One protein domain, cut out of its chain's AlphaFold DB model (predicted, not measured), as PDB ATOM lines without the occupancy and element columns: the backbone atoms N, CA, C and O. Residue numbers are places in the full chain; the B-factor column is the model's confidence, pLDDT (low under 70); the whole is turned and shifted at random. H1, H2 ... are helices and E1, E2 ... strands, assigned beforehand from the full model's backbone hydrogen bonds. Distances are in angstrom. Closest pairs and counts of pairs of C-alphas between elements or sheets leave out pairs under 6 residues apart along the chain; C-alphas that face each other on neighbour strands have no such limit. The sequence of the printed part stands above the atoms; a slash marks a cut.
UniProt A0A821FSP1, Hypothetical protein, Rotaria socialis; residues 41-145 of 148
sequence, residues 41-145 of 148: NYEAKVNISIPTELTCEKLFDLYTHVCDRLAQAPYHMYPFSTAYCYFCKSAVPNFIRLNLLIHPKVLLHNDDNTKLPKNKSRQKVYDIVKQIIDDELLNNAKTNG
ATOM      1  N   ASN A  41      35.203  13.537   9.826       72.50
ATOM      2  CA  ASN A  41      36.365  13.117  10.602       72.50
ATOM      3  C   ASN A  41      35.961  12.599  11.977       72.50
ATOM      4  O   ASN A  41      35.370  13.307  12.791       72.50
ATOM      5  N   TYR A  42      36.284  11.336  12.241       84.19
ATOM      6  CA  TYR A  42      36.203  10.764  13.577       84.19
ATOM      7  C   TYR A  42      37.527  10.986  14.304       84.19
ATOM      8  O   TYR A  42      38.575  10.568  13.818       84.19
ATOM      9  N   GLU A  43      37.479  11.605  15.480       85.31
ATOM     10  CA  GLU A  43      38.655  11.771  16.330       85.31
ATOM     11  C   GLU A  43      38.896  10.517  17.190       85.31
ATOM     12  O   GLU A  43      38.013  10.051  17.921       85.31
ATOM     13  N   ALA A  44      40.121   9.994  17.155       86.50
ATOM     14  CA  ALA A  44      40.574   8.931  18.045       86.50
ATOM     15  C   ALA A  44      41.922   9.269  18.670       86.50
ATOM     16  O   ALA A  44      42.772   9.896  18.049       86.50
ATOM     17  N   LYS A  45      42.139   8.777  19.889       86.69
ATOM     18  CA  LYS A  45      43.439   8.810  20.556       86.69
ATOM     19  C   LYS A  45      43.970   7.392  20.687       86.69
ATOM     20  O   LYS A  45      43.251   6.512  21.157       86.69
ATOM     21  N   VAL A  46      45.224   7.199  20.307       87.94
ATOM     22  CA  VAL A  46      45.930   5.919  20.356       87.94
ATOM     23  C   VAL A  46      47.176   6.075  21.215       87.94
ATOM     24  O   VAL A  46      47.848   7.105  21.166       87.94
ATOM     25  N   ASN A  47      47.465   5.067  22.035       88.00
ATOM     26  CA  ASN A  47      48.663   5.001  22.865       88.00
ATOM     27  C   ASN A  47      49.237   3.582  22.776       88.00
ATOM     28  O   ASN A  47      48.647   2.655  23.332       88.00
ATOM     29  N   ILE A  48      50.341   3.415  22.049       88.88
ATOM     30  CA  ILE A  48      51.007   2.129  21.824       88.88
ATOM     31  C   ILE A  48      52.291   2.087  22.643       88.88
ATOM     32  O   ILE A  48      53.152   2.951  22.497       88.88
ATOM     33  N   SER A  49      52.408   1.073  23.497       87.88
ATOM     34  CA  SER A  49      53.647   0.758  24.207       87.88
ATOM     35  C   SER A  49      54.622   0.053  23.263       87.88
ATOM     36  O   SER A  49      54.223  -0.868  22.549       87.88
ATOM     37  N   ILE A  50      55.882   0.475  23.269       85.81
ATOM     38  CA  ILE A  50      56.976  -0.101  22.488       85.81
ATOM     39  C   ILE A  50      57.884  -0.858  23.463       85.81
ATOM     40  O   ILE A  50      58.566  -0.227  24.273       85.81
ATOM     41  N   PRO A  51      57.907  -2.201  23.411       80.62
ATOM     42  CA  PRO A  51      58.680  -3.007  24.355       80.62
ATOM     43  C   PRO A  51      60.194  -2.889  24.133       80.62
ATOM     44  O   PRO A  51      60.969  -3.113  25.058       80.62
ATOM     45  N   THR A  52      60.619  -2.536  22.919       81.62
ATOM     46  CA  THR A  52      62.029  -2.376  22.561       81.62
ATOM     47  C   THR A  52      62.550  -1.008  22.988       81.62
ATOM     48  O   THR A  52      61.941   0.031  22.716       81.62
ATOM     49  N   GLU A  53      63.722  -0.994  23.616       83.56
ATOM     50  CA  GLU A  53      64.412   0.252  23.912       83.56
ATOM     51  C   GLU A  53      64.978   0.867  22.622       83.56
ATOM     52  O   GLU A  53      65.720   0.239  21.870       83.56
ATOM     53  N   LEU A  54      64.602   2.116  22.366       81.25
ATOM     54  CA  LEU A  54      65.017   2.920  21.218       81.25
ATOM     55  C   LEU A  54      65.670   4.208  21.718       81.25
ATOM     56  O   LEU A  54      65.288   4.734  22.768       81.25
ATOM     57  N   THR A  55      66.634   4.724  20.953       83.94
ATOM     58  CA  THR A  55      67.161   6.078  21.168       83.94
ATOM     59  C   THR A  55      66.103   7.117  20.794       83.94
ATOM     60  O   THR A  55      65.116   6.798  20.123       83.94
ATOM     61  N   CYS A  56      66.294   8.366  21.220       80.62
ATOM     62  CA  CYS A  56      65.355   9.441  20.905       80.62
ATOM     63  C   CYS A  56      65.233   9.665  19.389       80.62
ATOM     64  O   CYS A  56      64.131   9.885  18.896       80.62
ATOM     65  N   GLU A  57      66.340   9.536  18.651       82.62
ATOM     66  CA  GLU A  57      66.392   9.644  17.190       82.62
ATOM     67  C   GLU A  57      65.590   8.519  16.528       82.62
ATOM     68  O   GLU A  57      64.705   8.781  15.724       82.62
ATOM     69  N   LYS A  58      65.795   7.262  16.945       84.69
ATOM     70  CA  LYS A  58      65.033   6.127  16.396       84.69
ATOM     71  C   LYS A  58      63.539   6.218  16.707       84.69
ATOM     72  O   LYS A  58      62.714   5.789  15.904       84.69
ATOM     73  N   LEU A  59      63.179   6.755  17.874       82.75
ATOM     74  CA  LEU A  59      61.783   6.993  18.234       82.75
ATOM     75  C   LEU A  59      61.163   8.110  17.376       82.75
ATOM     76  O   LEU A  59      59.993   8.014  17.005       82.75
ATOM     77  N   PHE A  60      61.947   9.137  17.040       81.69
ATOM     78  CA  PHE A  60      61.555  10.210  16.126       81.69
ATOM     79  C   PHE A  60      61.331   9.706  14.698       81.69
ATOM     80  O   PHE A  60      60.290  10.002  14.102       81.69
ATOM     81  N   ASP A  61      62.249   8.895  14.179       84.12
ATOM     82  CA  ASP A  61      62.126   8.304  12.845       84.12
ATOM     83  C   ASP A  61      60.896   7.394  12.763       84.12
ATOM     84  O   ASP A  61      60.063   7.533  11.865       84.12
ATOM     85  N   LEU A  62      60.713   6.525  13.767       86.50
ATOM     86  CA  LEU A  62      59.544   5.652  13.863       86.50
ATOM     87  C   LEU A  62      58.237   6.451  13.878       86.50
ATOM     88  O   LEU A  62      57.308   6.124  13.143       86.50
ATOM     89  N   TYR A  63      58.153   7.505  14.696       85.62
ATOM     90  CA  TYR A  63      56.974   8.370  14.741       85.62
ATOM     91  C   TYR A  63      56.669   8.981  13.368       85.62
ATOM     92  O   TYR A  63      55.515   8.966  12.935       85.62
ATOM     93  N   THR A  64      57.694   9.483  12.679       84.12
ATOM     94  CA  THR A  64      57.551  10.134  11.374       84.12
ATOM     95  C   THR A  64      57.034   9.148  10.324       84.12
ATOM     96  O   THR A  64      56.022   9.426   9.680       84.12
ATOM     97  N   HIS A  65      57.627   7.952  10.232       87.31
ATOM     98  CA  HIS A  65      57.184   6.917   9.289       87.31
ATOM     99  C   HIS A  65      55.761   6.419   9.571       87.31
ATOM    100  O   HIS A  65      54.973   6.223   8.643       87.31
ATOM    101  N   VAL A  66      55.396   6.249  10.848       88.19
ATOM    102  CA  VAL A  66      54.028   5.876  11.238       88.19
ATOM    103  C   VAL A  66      53.036   6.951  10.793       88.19
ATOM    104  O   VAL A  66      51.990   6.624  10.232       88.19
ATOM    105  N   CYS A  67      53.358   8.229  11.010       85.62
ATOM    106  CA  CYS A  67      52.500   9.332  10.587       85.62
ATOM    107  C   CYS A  67      52.327   9.384   9.063       85.62
ATOM    108  O   CYS A  67      51.198   9.535   8.589       85.62
ATOM    109  N   ASP A  68      53.410   9.195   8.309       85.31
ATOM    110  CA  ASP A  68      53.372   9.165   6.845       85.31
ATOM    111  C   ASP A  68      52.511   8.012   6.320       85.31
ATOM    112  O   ASP A  68      51.621   8.236   5.495       85.31
ATOM    113  N   ARG A  69      52.705   6.789   6.837       88.56
ATOM    114  CA  ARG A  69      51.901   5.623   6.434       88.56
ATOM    115  C   ARG A  69      50.422   5.807   6.752       88.56
ATOM    116  O   ARG A  69      49.583   5.436   5.936       88.56
ATOM    117  N   LEU A  70      50.087   6.390   7.905       87.88
ATOM    118  CA  LEU A  70      48.696   6.662   8.283       87.88
ATOM    119  C   LEU A  70      48.018   7.661   7.337       87.88
ATOM    120  O   LEU A  70      46.866   7.449   6.956       87.88
ATOM    121  N   ALA A  71      48.719   8.727   6.943       82.44
ATOM    122  CA  ALA A  71      48.161   9.788   6.104       82.44
ATOM    123  C   ALA A  71      47.958   9.369   4.638       82.44
ATOM    124  O   ALA A  71      47.139   9.960   3.929       82.44
ATOM    125  N   GLN A  72      48.695   8.358   4.182       82.75
ATOM    126  CA  GLN A  72      48.643   7.851   2.815       82.75
ATOM    127  C   GLN A  72      47.583   6.752   2.635       82.75
ATOM    128  O   GLN A  72      46.955   6.266   3.583       82.75
ATOM    129  N   ALA A  73      47.354   6.365   1.377       75.06
ATOM    130  CA  ALA A  73      46.536   5.202   1.065       75.06
ATOM    131  C   ALA A  73      47.164   3.928   1.680       75.06
ATOM    132  O   ALA A  73      48.386   3.796   1.683       75.06
ATOM    133  N   PRO A  74      46.357   2.975   2.182       85.06
ATOM    134  CA  PRO A  74      44.892   2.938   2.126       85.06
ATOM    135  C   PRO A  74      44.191   3.645   3.299       85.06
ATOM    136  O   PRO A  74      42.962   3.715   3.322       85.06
ATOM    137  N   TYR A  75      44.935   4.134   4.292       83.94
ATOM    138  CA  TYR A  75      44.361   4.503   5.584       83.94
ATOM    139  C   TYR A  75      43.723   5.891   5.583       83.94
ATOM    140  O   TYR A  75      42.623   6.032   6.112       83.94
ATOM    141  N   HIS A  76      44.358   6.899   4.976       80.44
ATOM    142  CA  HIS A  76      43.869   8.288   4.995       80.44
ATOM    143  C   HIS A  76      43.450   8.755   6.405       80.44
ATOM    144  O   HIS A  76      42.411   9.390   6.595       80.44
ATOM    145  N   MET A  77      44.229   8.363   7.410       86.06
ATOM    146  CA  MET A  77      44.087   8.832   8.780       86.06
ATOM    147  C   MET A  77      45.080   9.961   8.984       86.06
ATOM    148  O   MET A  77      46.262   9.780   8.727       86.06
ATOM    149  N   TYR A  78      44.630  11.105   9.477       82.06
ATOM    150  CA  TYR A  78      45.484  12.268   9.683       82.06
ATOM    151  C   TYR A  78      45.903  12.385  11.147       82.06
ATOM    152  O   TYR A  78      45.071  12.718  11.997       82.06
ATOM    153  N   PRO A  79      47.185  12.152  11.477       81.19
ATOM    154  CA  PRO A  79      47.711  12.475  12.791       81.19
ATOM    155  C   PRO A  79      47.650  13.974  13.076       81.19
ATOM    156  O   PRO A  79      48.022  14.805  12.247       81.19
ATOM    157  N   PHE A  80      47.211  14.327  14.281       74.38
ATOM    158  CA  PHE A  80      47.243  15.681  14.818       74.38
ATOM    159  C   PHE A  80      47.471  15.627  16.339       74.38
ATOM    160  O   PHE A  80      46.556  15.574  17.155       74.38
ATOM    161  N   SER A  81      48.729  15.563  16.773       65.12
ATOM    162  CA  SER A  81      49.019  15.576  18.212       65.12
ATOM    163  C   SER A  81      48.881  16.990  18.788       65.12
ATOM    164  O   SER A  81      49.280  17.964  18.154       65.12
ATOM    165  N   THR A  82      48.332  17.108  20.000       50.66
ATOM    166  CA  THR A  82      48.158  18.397  20.694       50.66
ATOM    167  C   THR A  82      49.344  18.794  21.568       50.66
ATOM    168  O   THR A  82      49.425  19.946  21.979       50.66
ATOM    169  N   ALA A  83      50.282  17.891  21.841       48.66
ATOM    170  CA  ALA A  83      51.530  18.209  22.523       48.66
ATOM    171  C   ALA A  83      52.455  17.002  22.416       48.66
ATOM    172  O   ALA A  83      52.013  15.887  22.692       48.66
ATOM    173  N   TYR A  84      53.703  17.250  22.015       52.50
ATOM    174  CA  TYR A  84      54.887  16.435  22.285       52.50
ATOM    175  C   TYR A  84      54.610  14.944  22.552       52.50
ATOM    176  O   TYR A  84      54.302  14.535  23.675       52.50
ATOM    177  N   CYS A  85      54.850  14.096  21.546       45.97
ATOM    178  CA  CYS A  85      55.501  12.829  21.868       45.97
ATOM    179  C   CYS A  85      56.734  13.221  22.684       45.97
ATOM    180  O   CYS A  85      57.568  13.983  22.202       45.97
ATOM    181  N   TYR A  86      56.760  12.864  23.966       50.66
ATOM    182  CA  TYR A  86      57.866  13.202  24.847       50.66
ATOM    183  C   TYR A  86      59.124  12.553  24.250       50.66
ATOM    184  O   TYR A  86      59.378  11.377  24.468       50.66
ATOM    185  N   PHE A  87      59.901  13.321  23.481       52.25
ATOM    186  CA  PHE A  87      61.209  12.927  22.940       52.25
ATOM    187  C   PHE A  87      62.270  12.757  24.037       52.25
ATOM    188  O   PHE A  87      63.433  12.484  23.760       52.25
ATOM    189  N   CYS A  88      61.871  12.891  25.299       46.94
ATOM    190  CA  CYS A  88      62.654  12.510  26.455       46.94
ATOM    191  C   CYS A  88      62.046  11.222  27.004       46.94
ATOM    192  O   CYS A  88      60.833  11.189  27.196       46.94
ATOM    193  N   LYS A  89      62.877  10.207  27.285       55.44
ATOM    194  CA  LYS A  89      62.566   8.967  28.029       55.44
ATOM    195  C   LYS A  89      61.960   9.255  29.420       55.44
ATOM    196  O   LYS A  89      62.547   8.942  30.449       55.44
ATOM    197  N   SER A  90      60.811   9.915  29.485       54.81
ATOM    198  CA  SER A  90      60.131  10.289  30.724       54.81
ATOM    199  C   SER A  90      59.273   9.148  31.264       54.81
ATOM    200  O   SER A  90      58.822   9.217  32.404       54.81
ATOM    201  N   ALA A  91      59.071   8.089  30.472       61.75
ATOM    202  CA  ALA A  91      58.413   6.864  30.891       61.75
ATOM    203  C   ALA A  91      59.101   5.641  30.271       61.75
ATOM    204  O   ALA A  91      59.501   5.663  29.107       61.75
ATOM    205  N   VAL A  92      59.209   4.581  31.070       65.69
ATOM    206  CA  VAL A  92      59.541   3.225  30.625       65.69
ATOM    207  C   VAL A  92      58.250   2.402  30.714       65.69
ATOM    208  O   VAL A  92      57.570   2.487  31.740       65.69
ATOM    209  N   PRO A  93      57.897   1.600  29.695       74.75
ATOM    210  CA  PRO A  93      58.564   1.449  28.396       74.75
ATOM    211  C   PRO A  93      58.364   2.662  27.468       74.75
ATOM    212  O   PRO A  93      57.533   3.534  27.733       74.75
ATOM    213  N   ASN A  94      59.112   2.693  26.359       81.12
ATOM    214  CA  ASN A  94      58.892   3.649  25.272       81.12
ATOM    215  C   ASN A  94      57.433   3.581  24.788       81.12
ATOM    216  O   ASN A  94      56.798   2.531  24.856       81.12
ATOM    217  N   PHE A  95      56.884   4.681  24.273       83.69
ATOM    218  CA  PHE A  95      55.523   4.686  23.737       83.69
ATOM    219  C   PHE A  95      55.350   5.688  22.594       83.69
ATOM    220  O   PHE A  95      56.009   6.726  22.553       83.69
ATOM    221  N   ILE A  96      54.403   5.401  21.701       83.50
ATOM    222  CA  ILE A  96      53.891   6.345  20.703       83.50
ATOM    223  C   ILE A  96      52.448   6.685  21.050       83.50
ATOM    224  O   ILE A  96      51.603   5.809  21.244       83.50
ATOM    225  N   ARG A  97      52.153   7.984  21.106       83.62
ATOM    226  CA  ARG A  97      50.815   8.510  21.363       83.62
ATOM    227  C   ARG A  97      50.398   9.433  20.232       83.62
ATOM    228  O   ARG A  97      51.091  10.398  19.941       83.62
ATOM    229  N   LEU A  98      49.231   9.166  19.659       82.75
ATOM    230  CA  LEU A  98      48.690   9.902  18.522       82.75
ATOM    231  C   LEU A  98      47.258  10.335  18.831       82.75
ATOM    232  O   LEU A  98      46.492   9.550  19.391       82.75
ATOM    233  N   ASN A  99      46.877  11.546  18.428       81.75
ATOM    234  CA  ASN A  99      45.475  11.815  18.112       81.75
ATOM    235  C   ASN A  99      45.335  11.793  16.589       81.75
ATOM    236  O   ASN A  99      46.227  12.266  15.887       81.75
ATOM    237  N   LEU A 100      44.252  11.210  16.092       84.06
ATOM    238  CA  LEU A 100      44.028  10.913  14.683       84.06
ATOM    239  C   LEU A 100      42.648  11.404  14.265       84.06
ATOM    240  O   LEU A 100      41.673  11.160  14.979       84.06
ATOM    241  N   LEU A 101      42.567  12.068  13.117       84.94
ATOM    242  CA  LEU A 101      41.328  12.255  12.371       84.94
ATOM    243  C   LEU A 101      41.209  11.098  11.398       84.94
ATOM    244  O   LEU A 101      42.136  10.810  10.646       84.94
ATOM    245  N   ILE A 102      40.086  10.403  11.442       85.31
ATOM    246  CA  ILE A 102      39.883   9.186  10.670       85.31
ATOM    247  C   ILE A 102      38.708   9.391   9.742       85.31
ATOM    248  O   ILE A 102      37.591   9.672  10.193       85.31
ATOM    249  N   HIS A 103      38.957   9.159   8.458       82.94
ATOM    250  CA  HIS A 103      37.898   9.106   7.472       82.94
ATOM    251  C   HIS A 103      36.936   7.937   7.806       82.94
ATOM    252  O   HIS A 103      37.382   6.791   7.936       82.94
ATOM    253  N   PRO A 104      35.609   8.161   7.910       81.94
ATOM    254  CA  PRO A 104      34.622   7.160   8.315       81.94
ATOM    255  C   PRO A 104      34.652   5.860   7.519       81.94
ATOM    256  O   PRO A 104      34.330   4.820   8.084       81.94
ATOM    257  N   LYS A 105      35.088   5.898   6.250       84.38
ATOM    258  CA  LYS A 105      35.318   4.702   5.413       84.38
ATOM    259  C   LYS A 105      36.164   3.632   6.110       84.38
ATOM    260  O   LYS A 105      35.924   2.445   5.936       84.38
ATOM    261  N   VAL A 106      37.127   4.035   6.942       84.88
ATOM    262  CA  VAL A 106      37.987   3.089   7.661       84.88
ATOM    263  C   VAL A 106      37.258   2.441   8.837       84.88
ATOM    264  O   VAL A 106      37.603   1.342   9.269       84.88
ATOM    265  N   LEU A 107      36.208   3.088   9.339       86.88
ATOM    266  CA  LEU A 107      35.402   2.636  10.469       86.88
ATOM    267  C   LEU A 107      34.216   1.769  10.042       86.88
ATOM    268  O   LEU A 107      33.293   1.580  10.832       86.88
ATOM    269  N   LEU A 108      34.230   1.258   8.815       86.38
ATOM    270  CA  LEU A 108      33.220   0.336   8.326       86.38
ATOM    271  C   LEU A 108      33.624  -1.118   8.601       86.38
ATOM    272  O   LEU A 108      34.810  -1.450   8.718       86.38
ATOM    273  N   HIS A 109      32.625  -1.977   8.740       82.44
ATOM    274  CA  HIS A 109      32.767  -3.419   8.645       82.44
ATOM    275  C   HIS A 109      33.234  -3.780   7.230       82.44
ATOM    276  O   HIS A 109      32.749  -3.212   6.254       82.44
ATOM    277  N   ASN A 110      34.186  -4.708   7.126       78.25
ATOM    278  CA  ASN A 110      34.739  -5.107   5.829       78.25
ATOM    279  C   ASN A 110      33.709  -5.867   4.974       78.25
ATOM    280  O   ASN A 110      33.805  -5.840   3.753       78.25
ATOM    281  N   ASP A 111      32.741  -6.520   5.620       79.38
ATOM    282  CA  ASP A 111      31.834  -7.467   4.966       79.38
ATOM    283  C   ASP A 111      30.585  -6.790   4.381       79.38
ATOM    284  O   ASP A 111      30.068  -7.227   3.358       79.38
ATOM    285  N   ASP A 112      30.092  -5.716   5.008       83.50
ATOM    286  CA  ASP A 112      28.798  -5.105   4.666       83.50
ATOM    287  C   ASP A 112      28.822  -3.566   4.591       83.50
ATOM    288  O   ASP A 112      27.778  -2.936   4.421       83.50
ATOM    289  N   ASN A 113      30.001  -2.938   4.707       82.06
ATOM    290  CA  ASN A 113      30.172  -1.481   4.746       82.06
ATOM    291  C   ASN A 113      29.333  -0.768   5.826       82.06
ATOM    292  O   ASN A 113      29.145   0.450   5.769       82.06
ATOM    293  N   THR A 114      28.841  -1.484   6.840       86.81
ATOM    294  CA  THR A 114      28.107  -0.864   7.943       86.81
ATOM    295  C   THR A 114      29.068  -0.218   8.933       86.81
ATOM    296  O   THR A 114      30.216  -0.631   9.103       86.81
ATOM    297  N   LYS A 115      28.622   0.843   9.608       84.88
ATOM    298  CA  LYS A 115      29.460   1.566  10.568       84.88
ATOM    299  C   LYS A 115      29.734   0.704  11.801       84.88
ATOM    300  O   LYS A 115      28.806   0.254  12.468       84.88
ATOM    301  N   LEU A 116      31.007   0.568  12.165       86.12
ATOM    302  CA  LEU A 116      31.405  -0.108  13.395       86.12
ATOM    303  C   LEU A 116      30.847   0.628  14.629       86.12
ATOM    304  O   LEU A 116      30.867   1.863  14.685       86.12
ATOM    305  N   PRO A 117      30.424  -0.105  15.674       86.69
ATOM    306  CA  PRO A 117      30.132   0.495  16.965       86.69
ATOM    307  C   PRO A 117      31.389   1.142  17.555       86.69
ATOM    308  O   PRO A 117      32.498   0.640  17.378       86.69
ATOM    309  N   LYS A 118      31.211   2.209  18.342       82.44
ATOM    310  CA  LYS A 118      32.300   3.055  18.873       82.44
ATOM    311  C   LYS A 118      33.471   2.272  19.487       82.44
ATOM    312  O   LYS A 118      34.625   2.610  19.233       82.44
ATOM    313  N   ASN A 119      33.195   1.228  20.272       85.00
ATOM    314  CA  ASN A 119      34.246   0.403  20.883       85.00
ATOM    315  C   ASN A 119      35.054  -0.368  19.829       85.00
ATOM    316  O   ASN A 119      36.280  -0.378  19.891       85.00
ATOM    317  N   LYS A 120      34.385  -0.933  18.817       89.75
ATOM    318  CA  LYS A 120      35.041  -1.625  17.701       89.75
ATOM    319  C   LYS A 120      35.783  -0.653  16.779       89.75
ATOM    320  O   LYS A 120      36.859  -0.987  16.307       89.75
ATOM    321  N   SER A 121      35.269   0.565  16.578       90.19
ATOM    322  CA  SER A 121      35.978   1.625  15.846       90.19
ATOM    323  C   SER A 121      37.297   1.990  16.526       90.19
ATOM    324  O   SER A 121      38.324   2.085  15.863       90.19
ATOM    325  N   ARG A 122      37.286   2.167  17.856       89.00
ATOM    326  CA  ARG A 122      38.505   2.447  18.632       89.00
ATOM    327  C   ARG A 122      39.508   1.306  18.544       89.00
ATOM    328  O   ARG A 122      40.682   1.578  18.320       89.00
ATOM    329  N   GLN A 123      39.040   0.066  18.685       92.31
ATOM    330  CA  GLN A 123      39.903  -1.105  18.584       92.31
ATOM    331  C   GLN A 123      40.517  -1.227  17.184       92.31
ATOM    332  O   GLN A 123      41.729  -1.305  17.072       92.31
ATOM    333  N   LYS A 124      39.716  -1.100  16.117       92.69
ATOM    334  CA  LYS A 124      40.214  -1.149  14.731       92.69
ATOM    335  C   LYS A 124      41.300  -0.107  14.467       92.69
ATOM    336  O   LYS A 124      42.309  -0.409  13.843       92.69
ATOM    337  N   VAL A 125      41.109   1.122  14.949       92.38
ATOM    338  CA  VAL A 125      42.113   2.189  14.820       92.38
ATOM    339  C   VAL A 125      43.386   1.837  15.587       92.38
ATOM    340  O   VAL A 125      44.479   2.006  15.055       92.38
ATOM    341  N   TYR A 126      43.254   1.340  16.820       93.75
ATOM    342  CA  TYR A 126      44.388   0.880  17.617       93.75
ATOM    343  C   TYR A 126      45.174  -0.217  16.889       93.75
ATOM    344  O   TYR A 126      46.393  -0.111  16.780       93.75
ATOM    345  N   ASP A 127      44.480  -1.222  16.353       95.12
ATOM    346  CA  ASP A 127      45.084  -2.366  15.669       95.12
ATOM    347  C   ASP A 127      45.836  -1.933  14.408       95.12
ATOM    348  O   ASP A 127      46.961  -2.371  14.191       95.12
ATOM    349  N   ILE A 128      45.269  -1.009  13.623       94.25
ATOM    350  CA  ILE A 128      45.930  -0.435  12.439       94.25
ATOM    351  C   ILE A 128      47.235   0.266  12.831       94.25
ATOM    352  O   ILE A 128      48.281  -0.001  12.243       94.25
ATOM    353  N   VAL A 129      47.197   1.150  13.833       92.81
ATOM    354  CA  VAL A 129      48.402   1.872  14.274       92.81
ATOM    355  C   VAL A 129      49.438   0.906  14.835       92.81
ATOM    356  O   VAL A 129      50.625   1.040  14.543       92.81
ATOM    357  N   LYS A 130      48.998  -0.077  15.627       94.81
ATOM    358  CA  LYS A 130      49.879  -1.093  16.191       94.81
ATOM    359  C   LYS A 130      50.555  -1.914  15.095       94.81
ATOM    360  O   LYS A 130      51.766  -2.081  15.157       94.81
ATOM    361  N   GLN A 131      49.804  -2.359  14.090       95.19
ATOM    362  CA  GLN A 131      50.350  -3.104  12.959       95.19
ATOM    363  C   GLN A 131      51.422  -2.295  12.221       95.19
ATOM    364  O   GLN A 131      52.502  -2.813  11.969       95.19
ATOM    365  N   ILE A 132      51.164  -1.015  11.931       94.06
ATOM    366  CA  ILE A 132      52.150  -0.145  11.273       94.06
ATOM    367  C   ILE A 132      53.422  -0.028  12.124       94.06
ATOM    368  O   ILE A 132      54.519  -0.164  11.594       94.06
ATOM    369  N   ILE A 133      53.292   0.194  13.436       91.88
ATOM    370  CA  ILE A 133      54.447   0.271  14.343       91.88
ATOM    371  C   ILE A 133      55.232  -1.042  14.345       91.88
ATOM    372  O   ILE A 133      56.455  -1.014  14.228       91.88
ATOM    373  N   ASP A 134      54.546  -2.177  14.470       93.44
ATOM    374  CA  ASP A 134      55.183  -3.492  14.503       93.44
ATOM    375  C   ASP A 134      55.929  -3.764  13.176       93.44
ATOM    376  O   ASP A 134      57.085  -4.192  13.202       93.44
ATOM    377  N   ASP A 135      55.336  -3.422  12.026       93.06
ATOM    378  CA  ASP A 135      55.976  -3.509  10.706       93.06
ATOM    379  C   ASP A 135      57.246  -2.642  10.613       93.06
ATOM    380  O   ASP A 135      58.290  -3.107  10.153       93.06
ATOM    381  N   GLU A 136      57.181  -1.377  11.047       90.75
ATOM    382  CA  GLU A 136      58.324  -0.452  11.002       90.75
ATOM    383  C   GLU A 136      59.465  -0.900  11.927       90.75
ATOM    384  O   GLU A 136      60.645  -0.794  11.579       90.75
ATOM    385  N   LEU A 137      59.137  -1.444  13.101       89.75
ATOM    386  CA  LEU A 137      60.125  -2.023  14.011       89.75
ATOM    387  C   LEU A 137      60.804  -3.254  13.391       89.75
ATOM    388  O   LEU A 137      62.027  -3.387  13.473       89.75
ATOM    389  N   LEU A 138      60.037  -4.126  12.726       88.81
ATOM    390  CA  LEU A 138      60.567  -5.302  12.029       88.81
ATOM    391  C   LEU A 138      61.451  -4.922  10.833       88.81
ATOM    392  O   LEU A 138      62.511  -5.520  10.637       88.81
ATOM    393  N   ASN A 139      61.051  -3.922  10.047       83.56
ATOM    394  CA  ASN A 139      61.839  -3.439   8.913       83.56
ATOM    395  C   ASN A 139      63.178  -2.852   9.371       83.56
ATOM    396  O   ASN A 139      64.215  -3.185   8.798       83.56
ATOM    397  N   ASN A 140      63.173  -2.075  10.458       73.12
ATOM    398  CA  ASN A 140      64.391  -1.548  11.075       73.12
ATOM    399  C   ASN A 140      65.310  -2.641  11.642       73.12
ATOM    400  O   ASN A 140      66.530  -2.470  11.667       73.12
ATOM    401  N   ALA A 141      64.763  -3.770  12.100       73.12
ATOM    402  CA  ALA A 141      65.571  -4.908  12.541       73.12
ATOM    403  C   ALA A 141      66.264  -5.619  11.362       73.12
ATOM    404  O   ALA A 141      67.403  -6.067  11.492       73.12
ATOM    405  N   LYS A 142      65.606  -5.685  10.196       65.81
ATOM    406  CA  LYS A 142      66.153  -6.310   8.979       65.81
ATOM    407  C   LYS A 142      67.256  -5.476   8.329       65.81
ATOM    408  O   LYS A 142      68.283  -6.030   7.952       65.81
ATOM    409  N   THR A 143      67.085  -4.158   8.235       61.22
ATOM    410  CA  THR A 143      68.100  -3.253   7.660       61.22
ATOM    411  C   THR A 143      69.363  -3.136   8.512       61.22
ATOM    412  O   THR A 143      70.422  -2.834   7.973       61.22
ATOM    413  N   ASN A 144      69.286  -3.437   9.813       56.47
ATOM    414  CA  ASN A 144      70.429  -3.422  10.732       56.47
ATOM    415  C   ASN A 144      71.101  -4.802  10.937       56.47
ATOM    416  O   ASN A 144      71.920  -4.939  11.841       56.47
ATOM    417  N   GLY A 145      70.797  -5.808  10.106       44.47
ATOM    418  CA  GLY A 145      71.613  -7.027   9.999       44.47
ATOM    419  C   GLY A 145      71.443  -8.066  11.114       44.47
ATOM    420  O   GLY A 145      72.440  -8.568  11.622       44.47
TER     421      GLY A 145
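AT A GLANCE: This is residues 41 to 145 of the 148 residues of the protein "Hypothetical protein" of Rotaria socialis (UniProt A0A821FSP1). A three-stranded antiparallel sheet, E1-E3-E2, is covered on one face by two helices, H1 and the longer H3, making two layers. In the split strand-helix-strand unit E1, H1, E2, E3 lies between the strands, with a right-handed crossover. The printed part has 105 residues, with three named helices and three named strands that follow along the chain as E1 H1 E2 E3 H2 H3, mixed in class; it is compact, radius of gyration of the C-alphas 14.4 A, spanning 42 by 31 by 20 A.

HOW THE PARTS SIT: E3, residues 94 to 102, is antiparallel to E1, residues 42 to 50 (N 46 to O 98, 2.8 A), and forms a hairpin with E2, residues 77 to 79 (N 78 to O 101, 2.8 A). H3, residues 118 to 143, is over E1 and E3, slantwise to the strands. H1, residues 56 to 71, is over E3. Residues 129 to 137 of H3 touch H1 at a steep tilt of 53 degrees; closest C-alphas, Val 66 and Ile 132, 6.3 A. H2, residues 104 to 107, only grazes the sheet. Every O i to N i+4 pair in H1 and H3 is within hydrogen-bond range; H2 is too short for one.

IN THESE COORDINATES: E1 begins at C-alpha 42 (36.203, 10.764, 13.577); H3, 38.0 A long, ends at C-alpha 143 (68.100, -3.253, 7.660).

THE WHOLE: The printed part has no cut. The E2 to E3 link is long. Residues 81 to 92 and 142 to 145 have pLDDT under 70.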